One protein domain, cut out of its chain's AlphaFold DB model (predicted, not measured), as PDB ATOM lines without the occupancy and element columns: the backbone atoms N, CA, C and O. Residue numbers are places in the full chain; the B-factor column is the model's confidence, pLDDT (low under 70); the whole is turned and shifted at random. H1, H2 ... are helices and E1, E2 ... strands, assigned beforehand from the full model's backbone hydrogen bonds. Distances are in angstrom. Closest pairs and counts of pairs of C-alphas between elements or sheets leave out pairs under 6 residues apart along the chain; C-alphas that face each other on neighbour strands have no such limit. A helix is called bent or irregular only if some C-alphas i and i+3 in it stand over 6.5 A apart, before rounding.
ATOM      1  N   ILE A  68       5.110  70.486  76.968       71.94
ATOM      2  CA  ILE A  68       6.175  70.743  75.998       71.94
ATOM      3  C   ILE A  68       6.156  69.629  74.957       71.94
ATOM      4  O   ILE A  68       6.097  68.444  75.293       71.94
ATOM      5  N   ARG A  69       6.204  70.007  73.679       77.19
ATOM      6  CA  ARG A  69       6.154  69.069  72.554       77.19
ATOM      7  C   ARG A  69       7.523  68.920  71.922       77.19
ATOM      8  O   ARG A  69       8.243  69.900  71.761       77.19
ATOM      9  N   ASP A  70       7.874  67.703  71.541       84.00
ATOM     10  CA  ASP A  70       9.072  67.442  70.760       84.00
ATOM     11  C   ASP A  70       8.955  68.160  69.404       84.00
ATOM     12  O   ASP A  70       7.921  68.104  68.731       84.00
ATOM     13  N   VAL A  71      10.014  68.876  69.029       85.06
ATOM     14  CA  VAL A  71      10.026  69.784  67.869       85.06
ATOM     15  C   VAL A  71       9.746  69.051  66.554       85.06
ATOM     16  O   VAL A  71       9.173  69.643  65.634       85.06
ATOM     17  N   PHE A  72      10.122  67.774  66.461       87.31
ATOM     18  CA  PHE A  72      10.107  67.000  65.221       87.31
ATOM     19  C   PHE A  72       8.880  66.103  65.096       87.31
ATOM     20  O   PHE A  72       8.302  65.992  64.016       87.31
ATOM     21  N   THR A  73       8.449  65.498  66.200       86.19
ATOM     22  CA  THR A  73       7.288  64.596  66.228       86.19
ATOM     23  C   THR A  73       5.981  65.314  66.553       86.19
ATOM     24  O   THR A  73       4.901  64.776  66.296       86.19
ATOM     25  N   GLY A  74       6.055  66.495  67.180       82.06
ATOM     26  CA  GLY A  74       4.902  67.206  67.733       82.06
ATOM     27  C   GLY A  74       4.232  66.489  68.911       82.06
ATOM     28  O   GLY A  74       3.204  66.962  69.404       82.06
ATOM     29  N   GLN A  75       4.780  65.355  69.361       83.12
ATOM     30  CA  GLN A  75       4.262  64.593  70.492       83.12
ATOM     31  C   GLN A  75       4.716  65.222  71.813       83.12
ATOM     32  O   GLN A  75       5.796  65.814  71.862       83.12
ATOM     33  N   PRO A  76       3.936  65.085  72.897       78.94
ATOM     34  CA  PRO A  76       4.379  65.507  74.218       78.94
ATOM     35  C   PRO A  76       5.692  64.824  74.603       78.94
ATOM     36  O   PRO A  76       5.835  63.600  74.477       78.94
ATOM     37  N   VAL A  77       6.647  65.612  75.089       74.12
ATOM     38  CA  VAL A  77       7.911  65.095  75.611       74.12
ATOM     39  C   VAL A  77       7.609  64.279  76.867       74.12
ATOM     40  O   VAL A  77       7.008  64.761  77.824       74.12
ATOM     41  N   LYS A  78       8.009  63.005  76.875       71.75
ATOM     42  CA  LYS A  78       7.753  62.114  78.013       71.75
ATOM     43  C   LYS A  78       8.811  62.320  79.090       71.75
ATOM     44  O   LYS A  78      10.003  62.169  78.827       71.75
ATOM     45  N   LYS A  79       8.373  62.581  80.324       63.69
ATOM     46  CA  LYS A  79       9.239  62.695  81.510       63.69
ATOM     47  C   LYS A  79      10.223  61.514  81.584       63.69
ATOM     48  O   LYS A  79       9.821  60.363  81.405       63.69
ATOM     49  N   LYS A  80      11.505  61.803  81.845       64.88
ATOM     50  CA  LYS A  80      12.615  60.825  81.935       64.88
ATOM     51  C   LYS A  80      12.900  60.014  80.655       64.88
ATOM     52  O   LYS A  80      13.583  58.995  80.728       64.88
ATOM     53  N   LYS A  81      12.361  60.413  79.497       72.50
ATOM     54  CA  LYS A  81      12.577  59.747  78.198       72.50
ATOM     55  C   LYS A  81      12.881  60.751  77.081       72.50
ATOM     56  O   LYS A  81      12.357  60.629  75.980       72.50
ATOM     57  N   TYR A  82      13.689  61.760  77.381       70.81
ATOM     58  CA  TYR A  82      14.124  62.764  76.417       70.81
ATOM     59  C   TYR A  82      15.558  63.189  76.736       70.81
ATOM     60  O   TYR A  82      15.989  63.089  77.883       70.81
ATOM     61  N   ASP A  83      16.248  63.693  75.723       74.38
ATOM     62  CA  ASP A  83      17.548  64.341  75.825       74.38
ATOM     63  C   ASP A  83      17.423  65.839  75.530       74.38
ATOM     64  O   ASP A  83      16.415  66.315  74.997       74.38
ATOM     65  N   ILE A  84      18.483  66.585  75.840       76.75
ATOM     66  CA  ILE A  84      18.654  67.958  75.373       76.75
ATOM     67  C   ILE A  84      19.557  67.987  74.156       76.75
ATOM     68  O   ILE A  84      20.726  67.607  74.223       76.75
ATOM     69  N   ASP A  85      18.988  68.465  73.055       83.06
ATOM     70  CA  ASP A  85      19.670  68.635  71.781       83.06
ATOM     71  C   ASP A  85      19.766  70.120  71.409       83.06
ATOM     72  O   ASP A  85      19.093  70.982  71.978       83.06
ATOM     73  N   HIS A  86      20.627  70.411  70.440       87.88
ATOM     74  CA  HIS A  86      20.813  71.720  69.845       87.88
ATOM     75  C   HIS A  86      20.141  71.782  68.472       87.88
ATOM     76  O   HIS A  86      20.417  70.944  67.610       87.88
ATOM     77  N   PHE A  87      19.328  72.806  68.208       93.19
ATOM     78  CA  PHE A  87      18.695  72.981  66.899       93.19
ATOM     79  C   PHE A  87      19.753  73.128  65.792       93.19
ATOM     80  O   PHE A  87      19.727  72.403  64.797       93.19
ATOM     81  N   ILE A  88      20.740  74.003  66.006       94.81
ATOM     82  CA  ILE A  88      21.970  74.088  65.209       94.81
ATOM     83  C   ILE A  88      23.066  73.292  65.933       94.81
ATOM     84  O   ILE A  88      23.288  73.556  67.113       94.81
ATOM     85  N   PRO A  89      23.787  72.370  65.268       93.00
ATOM     86  CA  PRO A  89      24.785  71.508  65.894       93.00
ATOM     87  C   PRO A  89      25.730  72.243  66.845       93.00
ATOM     88  O   PRO A  89      26.339  73.257  66.495       93.00
ATOM     89  N   ARG A  90      25.903  71.688  68.050       87.19
ATOM     90  CA  ARG A  90      26.806  72.234  69.074       87.19
ATOM     91  C   ARG A  90      28.230  72.408  68.556       87.19
ATOM     92  O   ARG A  90      28.885  73.391  68.880       87.19
ATOM     93  N   SER A  91      28.701  71.476  67.727       87.88
ATOM     94  CA  SER A  91      30.022  71.542  67.091       87.88
ATOM     95  C   SER A  91      30.195  72.740  66.151       87.88
ATOM     96  O   SER A  91      31.314  73.009  65.732       87.88
ATOM     97  N   PHE A  92      29.113  73.441  65.802       91.19
ATOM     98  CA  PHE A  92      29.135  74.674  65.026       91.19
ATOM     99  C   PHE A  92      28.987  75.919  65.907       91.19
ATOM    100  O   PHE A  92      29.761  76.863  65.774       91.19
ATOM    101  N   VAL A  93      28.001  75.928  66.813       82.88
ATOM    102  CA  VAL A  93      27.735  77.074  67.710       82.88
ATOM    103  C   VAL A  93      28.827  77.226  68.777       82.88
ATOM    104  O   VAL A  93      29.021  78.312  69.318       82.88
ATOM    105  N   MET A  94      29.571  76.149  69.052       74.12
ATOM    106  CA  MET A  94      30.692  76.055  69.998       74.12
ATOM    107  C   MET A  94      30.340  76.324  71.466       74.12
ATOM    108  O   MET A  94      31.206  76.186  72.323       74.12
ATOM    109  N   ASN A  95      29.080  76.645  71.767       71.94
ATOM    110  CA  ASN A  95      28.579  76.935  73.103       71.94
ATOM    111  C   ASN A  95      27.171  76.362  73.291       71.94
ATOM    112  O   ASN A  95      26.387  76.274  72.344       71.94
ATOM    113  N   ASP A  96      26.849  76.034  74.540       72.25
ATOM    114  CA  ASP A  96      25.512  75.625  74.970       72.25
ATOM    115  C   ASP A  96      24.646  76.889  75.191       72.25
ATOM    116  O   ASP A  96      24.402  77.317  76.319       72.25
ATOM    117  N   GLU A  97      24.270  77.551  74.093       82.19
ATOM    118  CA  GLU A  97      23.543  78.834  74.066       82.19
ATOM    119  C   GLU A  97      22.031  78.689  74.296       82.19
ATOM    120  O   GLU A  97      21.401  77.896  73.592       82.19
ATOM    121  N   LEU A  98      21.442  79.514  75.191       82.69
ATOM    122  CA  LEU A  98      20.033  79.427  75.648       82.69
ATOM    123  C   LEU A  98      19.006  79.293  74.509       82.69
ATOM    124  O   LEU A  98      18.062  78.499  74.516       82.69
ATOM    125  N   TRP A  99      19.241  80.087  73.479       90.88
ATOM    126  CA  TRP A  99      18.371  80.208  72.324       90.88
ATOM    127  C   TRP A  99      18.457  79.020  71.358       90.88
ATOM    128  O   TRP A  99      17.693  78.991  70.401       90.88
ATOM    129  N   ASN A 100      19.368  78.060  71.574       92.19
ATOM    130  CA  ASN A 100      19.646  76.960  70.649       92.19
ATOM    131  C   ASN A 100      19.287  75.564  71.191       92.19
ATOM    132  O   ASN A 100      19.355  74.610  70.418       92.19
ATOM    133  N   LEU A 101      18.917  75.401  72.469       85.94
ATOM    134  CA  LEU A 101      18.560  74.071  72.990       85.94
ATOM    135  C   LEU A 101      17.070  73.764  72.921       85.94
ATOM    136  O   LEU A 101      16.211  74.646  72.966       85.94
ATOM    137  N   MET A 102      16.778  72.472  72.857       81.75
ATOM    138  CA  MET A 102      15.432  71.922  72.838       81.75
ATOM    139  C   MET A 102      15.396  70.530  73.477       81.75
ATOM    140  O   MET A 102      16.338  69.754  73.304       81.75
ATOM    141  N   PRO A 103      14.301  70.177  74.175       77.88
ATOM    142  CA  PRO A 103      14.023  68.787  74.491       77.88
ATOM    143  C   PRO A 103      13.706  68.010  73.215       77.88
ATOM    144  O   PRO A 103      12.994  68.496  72.332       77.88
ATOM    145  N   MET A 104      14.230  66.793  73.147       79.19
ATOM    146  CA  MET A 104      14.069  65.895  72.013       79.19
ATOM    147  C   MET A 104      14.010  64.447  72.490       79.19
ATOM    148  O   MET A 104      14.676  64.082  73.455       79.19
ATOM    149  N   ASP A 105      13.250  63.595  71.811       82.50
ATOM    150  CA  ASP A 105      13.336  62.150  72.033       82.50
ATOM    151  C   ASP A 105      14.784  61.648  71.850       82.50
ATOM    152  O   ASP A 105      15.457  61.998  70.879       82.50
ATOM    153  N   ALA A 106      15.273  60.813  72.772       78.50
ATOM    154  CA  ALA A 106      16.672  60.371  72.784       78.50
ATOM    155  C   ALA A 106      17.070  59.578  71.522       78.50
ATOM    156  O   ALA A 106      18.202  59.682  71.039       78.50
ATOM    157  N   SER A 107      16.140  58.807  70.942       85.38
ATOM    158  CA  SER A 107      16.401  58.077  69.696       85.38
ATOM    159  C   SER A 107      16.546  59.035  68.515       85.38
ATOM    160  O   SER A 107      17.436  58.868  67.676       85.38
ATOM    161  N   LEU A 108      15.731  60.092  68.493       85.50
ATOM    162  CA  LEU A 108      15.831  61.132  67.486       85.50
ATOM    163  C   LEU A 108      17.104  61.950  67.674       85.50
ATOM    164  O   LEU A 108      17.786  62.193  66.686       85.50
ATOM    165  N   ASN A 109      17.460  62.322  68.904       81.56
ATOM    166  CA  ASN A 109      18.702  63.034  69.213       81.56
ATOM    167  C   ASN A 109      19.925  62.270  68.676       81.56
ATOM    168  O   ASN A 109      20.745  62.810  67.928       81.56
ATOM    169  N   SER A 110      19.988  60.962  68.952       85.62
ATOM    170  CA  SER A 110      21.031  60.092  68.408       85.62
ATOM    171  C   SER A 110      21.012  60.029  66.876       85.62
ATOM    172  O   SER A 110      22.078  59.978  66.261       85.62
ATOM    173  N   SER A 111      19.830  60.022  66.249       90.06
ATOM    174  CA  SER A 111      19.692  60.014  64.788       90.06
ATOM    175  C   SER A 111      20.126  61.345  64.175       90.06
ATOM    176  O   SER A 111      20.881  61.363  63.204       90.06
ATOM    177  N   LYS A 112      19.710  62.477  64.742       91.38
ATOM    178  CA  LYS A 112      20.053  63.808  64.246       91.38
ATOM    179  C   LYS A 112      21.553  64.060  64.344       91.38
ATOM    180  O   LYS A 112      22.148  64.490  63.354       91.38
ATOM    181  N   SER A 113      22.186  63.703  65.466       90.06
ATOM    182  CA  SER A 113      23.630  63.878  65.669       90.06
ATOM    183  C   SER A 113      24.049  65.327  65.348       90.06
ATOM    184  O   SER A 113      23.378  66.280  65.741       90.06
ATOM    185  N   ASN A 114      25.119  65.517  64.576       91.19
ATOM    186  CA  ASN A 114      25.586  66.825  64.125       91.19
ATOM    187  C   ASN A 114      24.879  67.326  62.854       91.19
ATOM    188  O   ASN A 114      25.426  68.181  62.174       91.19
ATOM    189  N   ARG A 115      23.705  66.814  62.477       95.88
ATOM    190  CA  ARG A 115      22.983  67.288  61.285       95.88
ATOM    191  C   ARG A 115      22.022  68.425  61.619       95.88
ATOM    192  O   ARG A 115      21.536  68.558  62.742       95.88
ATOM    193  N   LEU A 116      21.744  69.246  60.616       97.00
ATOM    194  CA  LEU A 116      20.811  70.363  60.699       97.00
ATOM    195  C   LEU A 116      19.384  69.878  60.424       97.00
ATOM    196  O   LEU A 116      19.164  69.193  59.427       97.00
ATOM    197  N   PRO A 117      18.380  70.252  61.226       95.81
ATOM    198  CA  PRO A 117      16.996  69.990  60.862       95.81
ATOM    199  C   PRO A 117      16.608  70.819  59.630       95.81
ATOM    200  O   PRO A 117      17.202  71.867  59.364       95.81
ATOM    201  N   LYS A 118      15.583  70.401  58.877       95.56
ATOM    202  CA  LYS A 118      14.957  71.293  57.884       95.56
ATOM    203  C   LYS A 118      14.446  72.545  58.605       95.56
ATOM    204  O   LYS A 118      13.784  72.416  59.629       95.56
ATOM    205  N   TRP A 119      14.731  73.737  58.075       96.31
ATOM    206  CA  TRP A 119      14.273  74.980  58.708       96.31
ATOM    207  C   TRP A 119      12.751  74.993  58.856       96.31
ATOM    208  O   TRP A 119      12.223  75.073  59.958       96.31
ATOM    209  N   ASN A 120      12.040  74.792  57.747       93.06
ATOM    210  CA  ASN A 120      10.595  74.610  57.751       93.06
ATOM    211  C   ASN A 120      10.247  73.111  57.705       93.06
ATOM    212  O   ASN A 120      10.837  72.388  56.896       93.06
ATOM    213  N   PRO A 121       9.291  72.633  58.527       92.19
ATOM    214  CA  PRO A 121       8.473  73.393  59.485       92.19
ATOM    215  C   PRO A 121       9.097  73.526  60.891       92.19
ATOM    216  O   PRO A 121       8.520  74.182  61.755       92.19
ATOM    217  N   PHE A 122      10.238  72.889  61.158       94.69
ATOM    218  CA  PHE A 122      10.697  72.634  62.527       94.69
ATOM    219  C   PHE A 122      11.097  73.885  63.315       94.69
ATOM    220  O   PHE A 122      10.931  73.904  64.533       94.69
ATOM    221  N   PHE A 123      11.547  74.949  62.651       96.50
ATOM    222  CA  PHE A 123      11.845  76.221  63.304       96.50
ATOM    223  C   PHE A 123      10.607  76.817  63.988       96.50
ATOM    224  O   PHE A 123      10.710  77.307  65.105       96.50
ATOM    225  N   GLN A 124       9.421  76.713  63.378       94.12
ATOM    226  CA  GLN A 124       8.180  77.219  63.979       94.12
ATOM    227  C   GLN A 124       7.858  76.495  65.295       94.12
ATOM    228  O   GLN A 124       7.544  77.132  66.301       94.12
ATOM    229  N   ASN A 125       8.008  75.168  65.321       90.38
ATOM    230  CA  ASN A 125       7.806  74.364  66.531       90.38
ATOM    231  C   ASN A 125       8.856  74.690  67.603       90.38
ATOM    232  O   ASN A 125       8.534  74.839  68.782       90.38
ATOM    233  N   PHE A 126      10.114  74.848  67.187       91.69
ATOM    234  CA  PHE A 126      11.209  75.248  68.063       91.69
ATOM    235  C   PHE A 126      10.965  76.627  68.695       91.69
ATOM    236  O   PHE A 126      11.033  76.770  69.916       91.69
ATOM    237  N   ALA A 127      10.595  77.622  67.884       92.94
ATOM    238  CA  ALA A 127      10.273  78.972  68.334       92.94
ATOM    239  C   ALA A 127       9.072  78.988  69.292       92.94
ATOM    240  O   ALA A 127       9.073  79.731  70.274       92.94
ATOM    241  N   GLN A 128       8.072  78.130  69.064       87.75
ATOM    242  CA  GLN A 128       6.950  77.951  69.984       87.75
ATOM    243  C   GLN A 128       7.396  77.459  71.357       87.75
ATOM    244  O   GLN A 128       6.986  78.049  72.356       87.75
ATOM    245  N   ASN A 129       8.254  76.443  71.423       82.62
ATOM    246  CA  ASN A 129       8.778  75.949  72.695       82.62
ATOM    247  C   ASN A 129       9.644  76.996  73.410       82.62
ATOM    248  O   ASN A 129       9.501  77.200  74.615       82.62
ATOM    249  N   GLN A 130      10.498  77.704  72.668       85.69
ATOM    250  CA  GLN A 130      11.322  78.789  73.206       85.69
ATOM    251  C   GLN A 130      10.468  79.938  73.763       85.69
ATOM    252  O   GLN A 130      10.775  80.476  74.828       85.69
ATOM    253  N   TYR A 131       9.357  80.274  73.100       87.25
ATOM    254  CA  TYR A 131       8.430  81.291  73.596       87.25
ATOM    255  C   TYR A 131       7.657  80.835  74.839       87.25
ATOM    256  O   TYR A 131       7.484  81.625  75.762       87.25
ATOM    257  N   LEU A 132       7.251  79.561  74.917       80.56
ATOM    258  CA  LEU A 132       6.646  79.011  76.137       80.56
ATOM    259  C   LEU A 132       7.609  79.137  77.324       80.56
ATOM    260  O   LEU A 132       7.234  79.669  78.364       80.56
ATOM    261  N   MET A 133       8.873  78.743  77.143       80.56
ATOM    262  CA  MET A 133       9.910  78.922  78.165       80.56
ATOM    263  C   MET A 133      10.079  80.400  78.551       80.56
ATOM    264  O   MET A 133      10.164  80.724  79.734       80.56
ATOM    265  N   TYR A 134      10.095  81.305  77.568       83.88
ATOM    266  CA  TYR A 134      10.162  82.749  77.799       83.88
ATOM    267  C   TYR A 134       9.010  83.270  78.672       83.88
ATOM    268  O   TYR A 134       9.258  84.051  79.588       83.88
ATOM    269  N   GLN A 135       7.772  82.832  78.425       81.38
ATOM    270  CA  GLN A 135       6.623  83.213  79.252       81.38
ATOM    271  C   GLN A 135       6.805  82.715  80.691       81.38
ATOM    272  O   GLN A 135       6.745  83.500  81.637       81.38
ATOM    273  N   MET A 136       7.180  81.444  80.848       74.88
ATOM    274  CA  MET A 136       7.400  80.824  82.157       74.88
ATOM    275  C   MET A 136       8.480  81.519  82.993       74.88
ATOM    276  O   MET A 136       8.335  81.631  84.209       74.88
ATOM    277  N   ILE A 137       9.543  82.029  82.357       78.12
ATOM    278  CA  ILE A 137      10.590  82.812  83.032       78.12
ATOM    279  C   ILE A 137      10.007  84.027  83.760       78.12
ATOM    280  O   ILE A 137      10.555  84.432  84.781       78.12
ATOM    281  N   TYR A 138       8.929  84.622  83.250       81.19
ATOM    282  CA  TYR A 138       8.335  85.832  83.819       81.19
ATOM    283  C   TYR A 138       7.056  85.601  84.615       81.19
ATOM    284  O   TYR A 138       6.673  86.501  85.370       81.19
ATOM    285  N   ASP A 139       6.447  84.426  84.480       72.50
ATOM    286  CA  ASP A 139       5.262  84.025  85.235       72.50
ATOM    287  C   ASP A 139       5.624  83.431  86.610       72.50
ATOM    288  O   ASP A 139       4.828  83.521  87.545       72.50
ATOM    289  N   ASP A 140       6.844  82.900  86.776       71.50
ATOM    290  CA  ASP A 140       7.326  82.320  88.035       71.50
ATOM    291  C   ASP A 140       8.667  82.924  88.498       71.50
ATOM    292  O   ASP A 140       9.693  82.869  87.815       71.50
ATOM    293  N   MET A 141       8.688  83.478  89.715       69.62
ATOM    294  CA  MET A 141       9.887  84.101  90.299       69.62
ATOM    295  C   MET A 141      11.013  83.101  90.599       69.62
ATOM    296  O   MET A 141      12.191  83.472  90.589       69.62
ATOM    297  N   GLY A 142      10.684  81.840  90.877       68.75
ATOM    298  CA  GLY A 142      11.654  80.764  91.040       68.75
ATOM    299  C   GLY A 142      12.371  80.454  89.726       68.75
ATOM    300  O   GLY A 142      13.602  80.370  89.713       68.75
ATOM    301  N   ILE A 143      11.629  80.363  88.620       68.31
ATOM    302  CA  ILE A 143      12.182  80.201  87.268       68.31
ATOM    303  C   ILE A 143      13.011  81.432  86.890       68.31
ATOM    304  O   ILE A 143      14.155  81.280  86.461       68.31
ATOM    305  N   TYR A 144      12.509  82.647  87.135       72.88
ATOM    306  CA  TYR A 144      13.242  83.886  86.860       72.88
ATOM    307  C   TYR A 144      14.615  83.938  87.548       72.88
ATOM    308  O   TYR A 144      15.633  84.264  86.930       72.88
ATOM    309  N   ASN A 145      14.667  83.607  88.843       66.31
ATOM    310  CA  ASN A 145      15.914  83.624  89.608       66.31
ATOM    311  C   ASN A 145      16.925  82.596  89.082       66.31
ATOM    312  O   ASN A 145      18.123  82.886  89.044       66.31
ATOM    313  N   ARG A 146      16.454  81.428  88.629       66.00
ATOM    314  CA  ARG A 146      17.300  80.397  88.008       66.00
ATOM    315  C   ARG A 146      17.800  80.827  86.636       66.00
ATOM    316  O   ARG A 146      18.998  80.739  86.388       66.00
ATOM    317  N   PHE A 147      16.925  81.391  85.805       71.00
ATOM    318  CA  PHE A 147      17.294  81.997  84.527       71.00
ATOM    319  C   PHE A 147      18.403  83.049  84.703       71.00
ATOM    320  O   PHE A 147      19.410  83.012  83.998       71.00
ATOM    321  N   LYS A 148      18.294  83.928  85.710       69.88
ATOM    322  CA  LYS A 148      19.364  84.888  86.039       69.88
ATOM    323  C   LYS A 148      20.668  84.229  86.495       69.88
ATOM    324  O   LYS A 148      21.732  84.793  86.250       69.88
ATOM    325  N   GLY A 149      20.599  83.079  87.163       64.94
ATOM    326  CA  GLY A 149      21.773  82.289  87.537       64.94
ATOM    327  C   GLY A 149      22.520  81.749  86.315       64.94
ATOM    328  O   GLY A 149      23.737  81.881  86.246       64.94
ATOM    329  N   CYS A 150      21.786  81.237  85.323       59.91
ATOM    330  CA  CYS A 150      22.330  80.703  84.067       59.91
ATOM    331  C   CYS A 150      22.803  81.790  83.085       59.91
ATOM    332  O   CYS A 150      23.543  81.504  82.145       59.91
ATOM    333  N   TYR A 151      22.397  83.046  83.301       58.66
ATOM    334  CA  TYR A 151      22.712  84.174  82.419       58.66
ATOM    335  C   TYR A 151      24.217  84.346  82.171       58.66
ATOM    336  O   TYR A 151      24.618  84.778  81.095       58.66
ATOM    337  N   LYS A 152      25.061  84.010  83.155       58.69
ATOM    338  CA  LYS A 152      26.518  84.175  83.047       58.69
ATOM    339  C   LYS A 152      27.196  83.125  82.167       58.69
ATOM    340  O   LYS A 152      28.235  83.436  81.599       58.69
ATOM    341  N   ASP A 153      26.602  81.940  82.050       61.56
ATOM    342  CA  ASP A 153      27.278  80.758  81.504       61.56
ATOM    343  C   ASP A 153      26.657  80.256  80.189       61.56
ATOM    344  O   ASP A 153      27.264  79.440  79.503       61.56
ATOM    345  N   ASN A 154      25.445  80.704  79.830       63.03
ATOM    346  CA  ASN A 154      24.683  80.154  78.694       63.03
ATOM    347  C   ASN A 154      23.998  81.212  77.811       63.03
ATOM    348  O   ASN A 154      23.249  80.863  76.902       63.03
ATOM    349  N   LEU A 155      24.236  82.502  78.062       70.06
ATOM    350  CA  LEU A 155      23.737  83.620  77.251       70.06
ATOM    351  C   LEU A 155      24.904  84.499  76.792       70.06
ATOM    352  O   LEU A 155      24.992  85.682  77.119       70.06
ATOM    353  N   HIS A 156      25.827  83.902  76.038       75.62
ATOM    354  CA  HIS A 156      27.003  84.616  75.529       75.62
ATOM    355  C   HIS A 156      26.630  85.542  74.372       75.62
ATOM    356  O   HIS A 156      27.202  86.621  74.197       75.62
ATOM    357  N   SER A 157      25.632  85.132  73.594       84.50
ATOM    358  CA  SER A 157      25.030  85.940  72.550       84.50
ATOM    359  C   SER A 157      24.365  87.186  73.141       84.50
ATOM    360  O   SER A 157      23.284  87.114  73.722       84.50
ATOM    361  N   ILE A 158      24.993  88.352  72.952       86.56
ATOM    362  CA  ILE A 158      24.531  89.647  73.490       86.56
ATOM    363  C   ILE A 158      23.058  89.915  73.136       86.56
ATOM    364  O   ILE A 158      22.275  90.320  73.997       86.56
ATOM    365  N   TRP A 159      22.667  89.630  71.890       93.06
ATOM    366  CA  TRP A 159      21.296  89.806  71.405       93.06
ATOM    367  C   TRP A 159      20.288  88.932  72.166       93.06
ATOM    368  O   TRP A 159      19.145  89.339  72.371       93.06
ATOM    369  N   ALA A 160      20.691  87.752  72.644       89.38
ATOM    370  CA  ALA A 160      19.784  86.845  73.334       89.38
ATOM    371  C   ALA A 160      19.359  87.423  74.695       89.38
ATOM    372  O   ALA A 160      18.177  87.415  75.032       89.38
ATOM    373  N   GLY A 161      20.292  88.001  75.454       86.12
ATOM    374  CA  GLY A 161      19.975  88.657  76.726       86.12
ATOM    375  C   GLY A 161      19.286  90.019  76.569       86.12
ATOM    376  O   GLY A 161      18.395  90.353  77.349       86.12
ATOM    377  N   GLN A 162      19.686  90.813  75.568       89.12
ATOM    378  CA  GLN A 162      19.209  92.195  75.402       89.12
ATOM    379  C   GLN A 162      17.907  92.320  74.604       89.12
ATOM    380  O   GLN A 162      17.125  93.243  74.851       89.12
ATOM    381  N   GLU A 163      17.678  91.416  73.652       95.69
ATOM    382  CA  GLU A 163      16.543  91.464  72.730       95.69
ATOM    383  C   GLU A 163      15.600  90.280  72.949       95.69
ATOM    384  O   GLU A 163      14.424  90.505  73.216       95.69
ATOM    385  N   LEU A 164      16.090  89.033  72.889       95.00
ATOM    386  CA  LEU A 164      15.235  87.835  72.883       95.00
ATOM    387  C   LEU A 164      14.536  87.593  74.230       95.00
ATOM    388  O   LEU A 164      13.307  87.558  74.300       95.00
ATOM    389  N   TYR A 165      15.310  87.470  75.309       89.12
ATOM    390  CA  TYR A 165      14.801  87.236  76.663       89.12
ATOM    391  C   TYR A 165      14.575  88.538  77.431       89.12
ATOM    392  O   TYR A 165      14.646  88.562  78.654       89.12
ATOM    393  N   ARG A 166      14.295  89.645  76.737       91.12
ATOM    394  CA  ARG A 166      13.855  90.888  77.372       91.12
ATOM    395  C   ARG A 166      12.367  90.793  77.704       91.12
ATOM    396  O   ARG A 166      11.559  90.415  76.857       91.12
ATOM    397  N   LYS A 167      11.967  91.173  78.921       92.19
ATOM    398  CA  LYS A 167      10.549  91.194  79.324       92.19
ATOM    399  C   LYS A 167       9.720  92.110  78.411       92.19
ATOM    400  O   LYS A 167      10.113  93.253  78.179       92.19
ATOM    401  N   GLY A 168       8.555  91.631  77.971       94.94
ATOM    402  CA  GLY A 168       7.572  92.396  77.193       94.94
ATOM    403  C   GLY A 168       7.506  92.078  75.695       94.94
ATOM    404  O   GLY A 168       6.752  92.737  74.983       94.94
ATOM    405  N   ASN A 169       8.247  91.085  75.203       96.06
ATOM    406  CA  ASN A 169       8.156  90.650  73.811       96.06
ATOM    407  C   ASN A 169       6.815  89.955  73.538       96.06
ATOM    408  O   ASN A 169       6.422  89.013  74.234       96.06
ATOM    409  N   SER A 170       6.130  90.393  72.479       97.38
ATOM    410  CA  SER A 170       5.026  89.628  71.899       97.38
ATOM    411  C   SER A 170       5.557  88.343  71.259       97.38
ATOM    412  O   SER A 170       6.739  88.247  70.929       97.38
ATOM    413  N   LYS A 171       4.672  87.367  71.035       95.81
ATOM    414  CA  LYS A 171       5.011  86.127  70.323       95.81
ATOM    415  C   LYS A 171       5.664  86.404  68.964       95.81
ATOM    416  O   LYS A 171       6.719  85.859  68.670       95.81
ATOM    417  N   GLU A 172       5.055  87.283  68.172       98.06
ATOM    418  CA  GLU A 172       5.561  87.674  66.853       98.06
ATOM    419  C   GLU A 172       6.952  88.313  66.948       98.06
ATOM    420  O   GLU A 172       7.865  87.915  66.230       98.06
ATOM    421  N   MET A 173       7.147  89.249  67.883       98.12
ATOM    422  CA  MET A 173       8.448  89.886  68.080       98.12
ATOM    423  C   MET A 173       9.512  88.872  68.512       98.12
ATOM    424  O   MET A 173      10.613  88.869  67.970       98.12
ATOM    425  N   PHE A 174       9.180  87.980  69.449       97.94
ATOM    426  CA  PHE A 174      10.087  86.931  69.911       97.94
ATOM    427  C   PHE A 174      10.512  86.010  68.761       97.94
ATOM    428  O   PHE A 174      11.700  85.736  68.602       97.94
ATOM    429  N   TYR A 175       9.559  85.581  67.929       98.12
ATOM    430  CA  TYR A 175       9.824  84.731  66.766       98.12
ATOM    431  C   TYR A 175      10.728  85.445  65.764       98.12
ATOM    432  O   TYR A 175      11.721  84.870  65.328       98.12
ATOM    433  N   ASN A 176      10.435  86.713  65.465       98.44
ATOM    434  CA  ASN A 176      11.223  87.518  64.537       98.44
ATOM    435  C   ASN A 176      12.661  87.721  65.034       98.44
ATOM    436  O   ASN A 176      13.599  87.599  64.249       98.44
ATOM    437  N   ILE A 177      12.857  88.008  66.328       98.44
ATOM    438  CA  ILE A 177      14.197  88.142  66.923       98.44
ATOM    439  C   ILE A 177      14.944  86.808  66.839       98.44
ATOM    440  O   ILE A 177      16.103  86.790  66.422       98.44
ATOM    441  N   LEU A 178      14.294  85.702  67.209       98.12
ATOM    442  CA  LEU A 178      14.905  84.377  67.183       98.12
ATOM    443  C   LEU A 178      15.306  83.977  65.756       98.12
ATOM    444  O   LEU A 178      16.456  83.619  65.523       98.12
ATOM    445  N   GLU A 179      14.398  84.113  64.788       98.44
ATOM    446  CA  GLU A 179      14.633  83.761  63.383       98.44
ATOM    447  C   GLU A 179      15.753  84.599  62.774       98.44
ATOM    448  O   GLU A 179      16.721  84.049  62.246       98.44
ATOM    449  N   LYS A 180      15.664  85.929  62.907       98.19
ATOM    450  CA  LYS A 180      16.641  86.881  62.363       98.19
ATOM    451  C   LYS A 180      18.066  86.578  62.822       98.19
ATOM    452  O   LYS A 180      19.004  86.786  62.055       98.19
ATOM    453  N   ASN A 181      18.235  86.120  64.063       97.94
ATOM    454  CA  ASN A 181      19.548  85.825  64.628       97.94
ATOM    455  C   ASN A 181      19.998  84.376  64.393       97.94
ATOM    456  O   ASN A 181      21.195  84.137  64.248       97.94
ATOM    457  N   MET A 182      19.078  83.410  64.315       97.56
ATOM    458  CA  MET A 182      19.426  82.004  64.088       97.56
ATOM    459  C   MET A 182      19.671  81.668  62.615       97.56
ATOM    460  O   MET A 182      20.553  80.857  62.328       97.56
ATOM    461  N   ILE A 183      18.937  82.274  61.672       97.81
ATOM    462  CA  ILE A 183      19.044  81.911  60.252       97.81
ATOM    463  C   ILE A 183      20.455  82.127  59.672       97.81
ATOM    464  O   ILE A 183      20.957  81.218  59.009       97.81
ATOM    465  N   PRO A 184      21.200  83.211  59.994       97.88
ATOM    466  CA  PRO A 184      22.558  83.383  59.479       97.88
ATOM    467  C   PRO A 184      23.536  82.351  60.057       97.88
ATOM    468  O   PRO A 184      24.470  81.930  59.371       97.88
ATOM    469  N   VAL A 185      23.322  81.929  61.310       97.06
ATOM    470  CA  VAL A 185      24.114  80.884  61.980       97.06
ATOM    471  C   VAL A 185      23.858  79.535  61.306       97.06
ATOM    472  O   VAL A 185      24.801  78.833  60.945       97.06
ATOM    473  N   TYR A 186      22.590  79.213  61.052       98.12
ATOM    474  CA  TYR A 186      22.168  78.000  60.356       98.12
ATOM    475  C   TYR A 186      22.726  77.926  58.927       98.12
ATOM    476  O   TYR A 186      23.326  76.921  58.540       98.12
ATOM    477  N   ASP A 187      22.606  79.006  58.152       97.75
ATOM    478  CA  ASP A 187      23.115  79.073  56.778       97.75
ATOM    479  C   ASP A 187      24.643  79.007  56.719       97.75
ATOM    480  O   ASP A 187      25.229  78.485  55.766       97.75
ATOM    481  N   SER A 188      25.324  79.533  57.739       97.88
ATOM    482  CA  SER A 188      26.771  79.389  57.874       97.88
ATOM    483  C   SER A 188      27.164  77.933  58.153       97.88
ATOM    484  O   SER A 188      28.067  77.419  57.491       97.88
ATOM    485  N   ALA A 189      26.429  77.227  59.020       96.69
ATOM    486  CA  ALA A 189      26.632  75.797  59.254       96.69
ATOM    487  C   ALA A 189      26.440  74.982  57.969       96.69
ATOM    488  O   ALA A 189      27.320  74.201  57.601       96.69
ATOM    489  N   ARG A 190      25.358  75.225  57.215       97.06
ATOM    490  CA  ARG A 190      25.143  74.559  55.917       97.06
ATOM    491  C   ARG A 190      26.300  74.780  54.949       97.06
ATOM    492  O   ARG A 190      26.763  73.829  54.326       97.06
ATOM    493  N   ARG A 191      26.792  76.018  54.830       97.38
ATOM    494  CA  ARG A 191      27.922  76.353  53.944       97.38
ATOM    495  C   ARG A 191      29.236  75.694  54.362       97.38
ATOM    496  O   ARG A 191      30.074  75.453  53.503       97.38
ATOM    497  N   GLN A 192      29.402  75.377  55.645       96.06
ATOM    498  CA  GLN A 192      30.555  74.635  56.165       96.06
ATOM    499  C   GLN A 192      30.420  73.108  56.019       96.06
ATOM    500  O   GLN A 192      31.282  72.375  56.495       96.06
ATOM    501  N   GLY A 193      29.372  72.620  55.346       96.31
ATOM    502  CA  GLY A 193      29.210  71.202  55.018       96.31
ATOM    503  C   GLY A 193      28.375  70.403  56.017       96.31
ATOM    504  O   GLY A 193      28.314  69.184  55.908       96.31
TER     505      GLY A 193
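Overview. This is residues 68 to 193 of the 200 residues of the protein "HNHc domain-containing protein" of Firmicutes bacterium AF12-30 (UniProt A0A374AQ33). A small ribbon of two short strands, E1 and E2, sits beside the long helix H3, and a second long helix, H6, meets the middle of H3 steeply with its first part. H4 folds back from the end of H3, H5 packs on H6 as a helical hairpin, H2 sits at one end of the ribbon, and residues 68 to 82 loop along the outside before E1. The printed part has 126 residues, with six named helices and two named strands in the order E1 H1 E2 H2 H3 H4 H5 H6. The sheet E1 - E2 is antiparallel, and the class is mostly helix. The whole is compact, with a radius of gyration of the C-alphas of 14.2 A, and rounded, spanning 38 by 33 by 27 A.

Along the chain. Strand E1, residues 83 to 86, begins with C-alpha 83 at (17.548, 64.341, 75.825), and strand E2 is residues 101 to 104. H3, residues 119 to 139, is 29.4 A long from its first to its last C-alpha. H6, residues 171 to 191, is 29.8 A long, with a kink of 30 degrees near residue 181; its C-alpha 191 is at (27.922, 76.353, 53.944). H4, residues 141 to 154, is 19.2 A long and only just irregular, with C-alphas 149 and 152 6.8 A apart. The short helices are H1, residues 90 to 93, H2, residues 106 to 112, and H5, residues 158 to 164.

Arrangement. E1 and E2 are antiparallel neighbours, with N 85 and O 102 3.0 A apart and N 102 and O 85 2.9 A apart, both within hydrogen-bond range. The closest C-alphas of E1 and H2 are those of Asp 83 and Ala 106, 5.1 A apart. The closest C-alphas of E2 and H3 are those of Met 102 and Phe 126, 7.2 A apart. Residues 127 to 131 of H3 touch residues 171 to 178 of H6, the closest C-alphas being those of Ala 127 and Tyr 175, 6.0 A apart; the helices run opposite ways at a steep tilt of 46 degrees. H5 and H6 form a helical hairpin and touch, the closest C-alphas being those of Leu 164 and Phe 174, 6.0 A apart. H3 and H4 touch only at the corner by their link, with the C-alphas of Ile 137 and Tyr 144 closest, 4.8 A apart. H1 and H6 are close but not clearly touching, with the C-alphas of Phe 92 and Ala 189 closest, 6.4 A apart. Every O i to N i+4 pair is within hydrogen-bond range in H2 and H5, against 14 of 17 in H3, 8 of 10 in H4 and 15 of 17 in H6; H1 is too short for such a pair.

Size, cuts and confidence. The two C-alphas farthest apart are those of Met 141 and Gly 193, at 42.2 A. The printed part has no cut and no long link. The mean pLDDT of the printed part is 85.1, with values under 70 at residues 79 to 80, 141 to 143, 145 to 146 and 148 to 154.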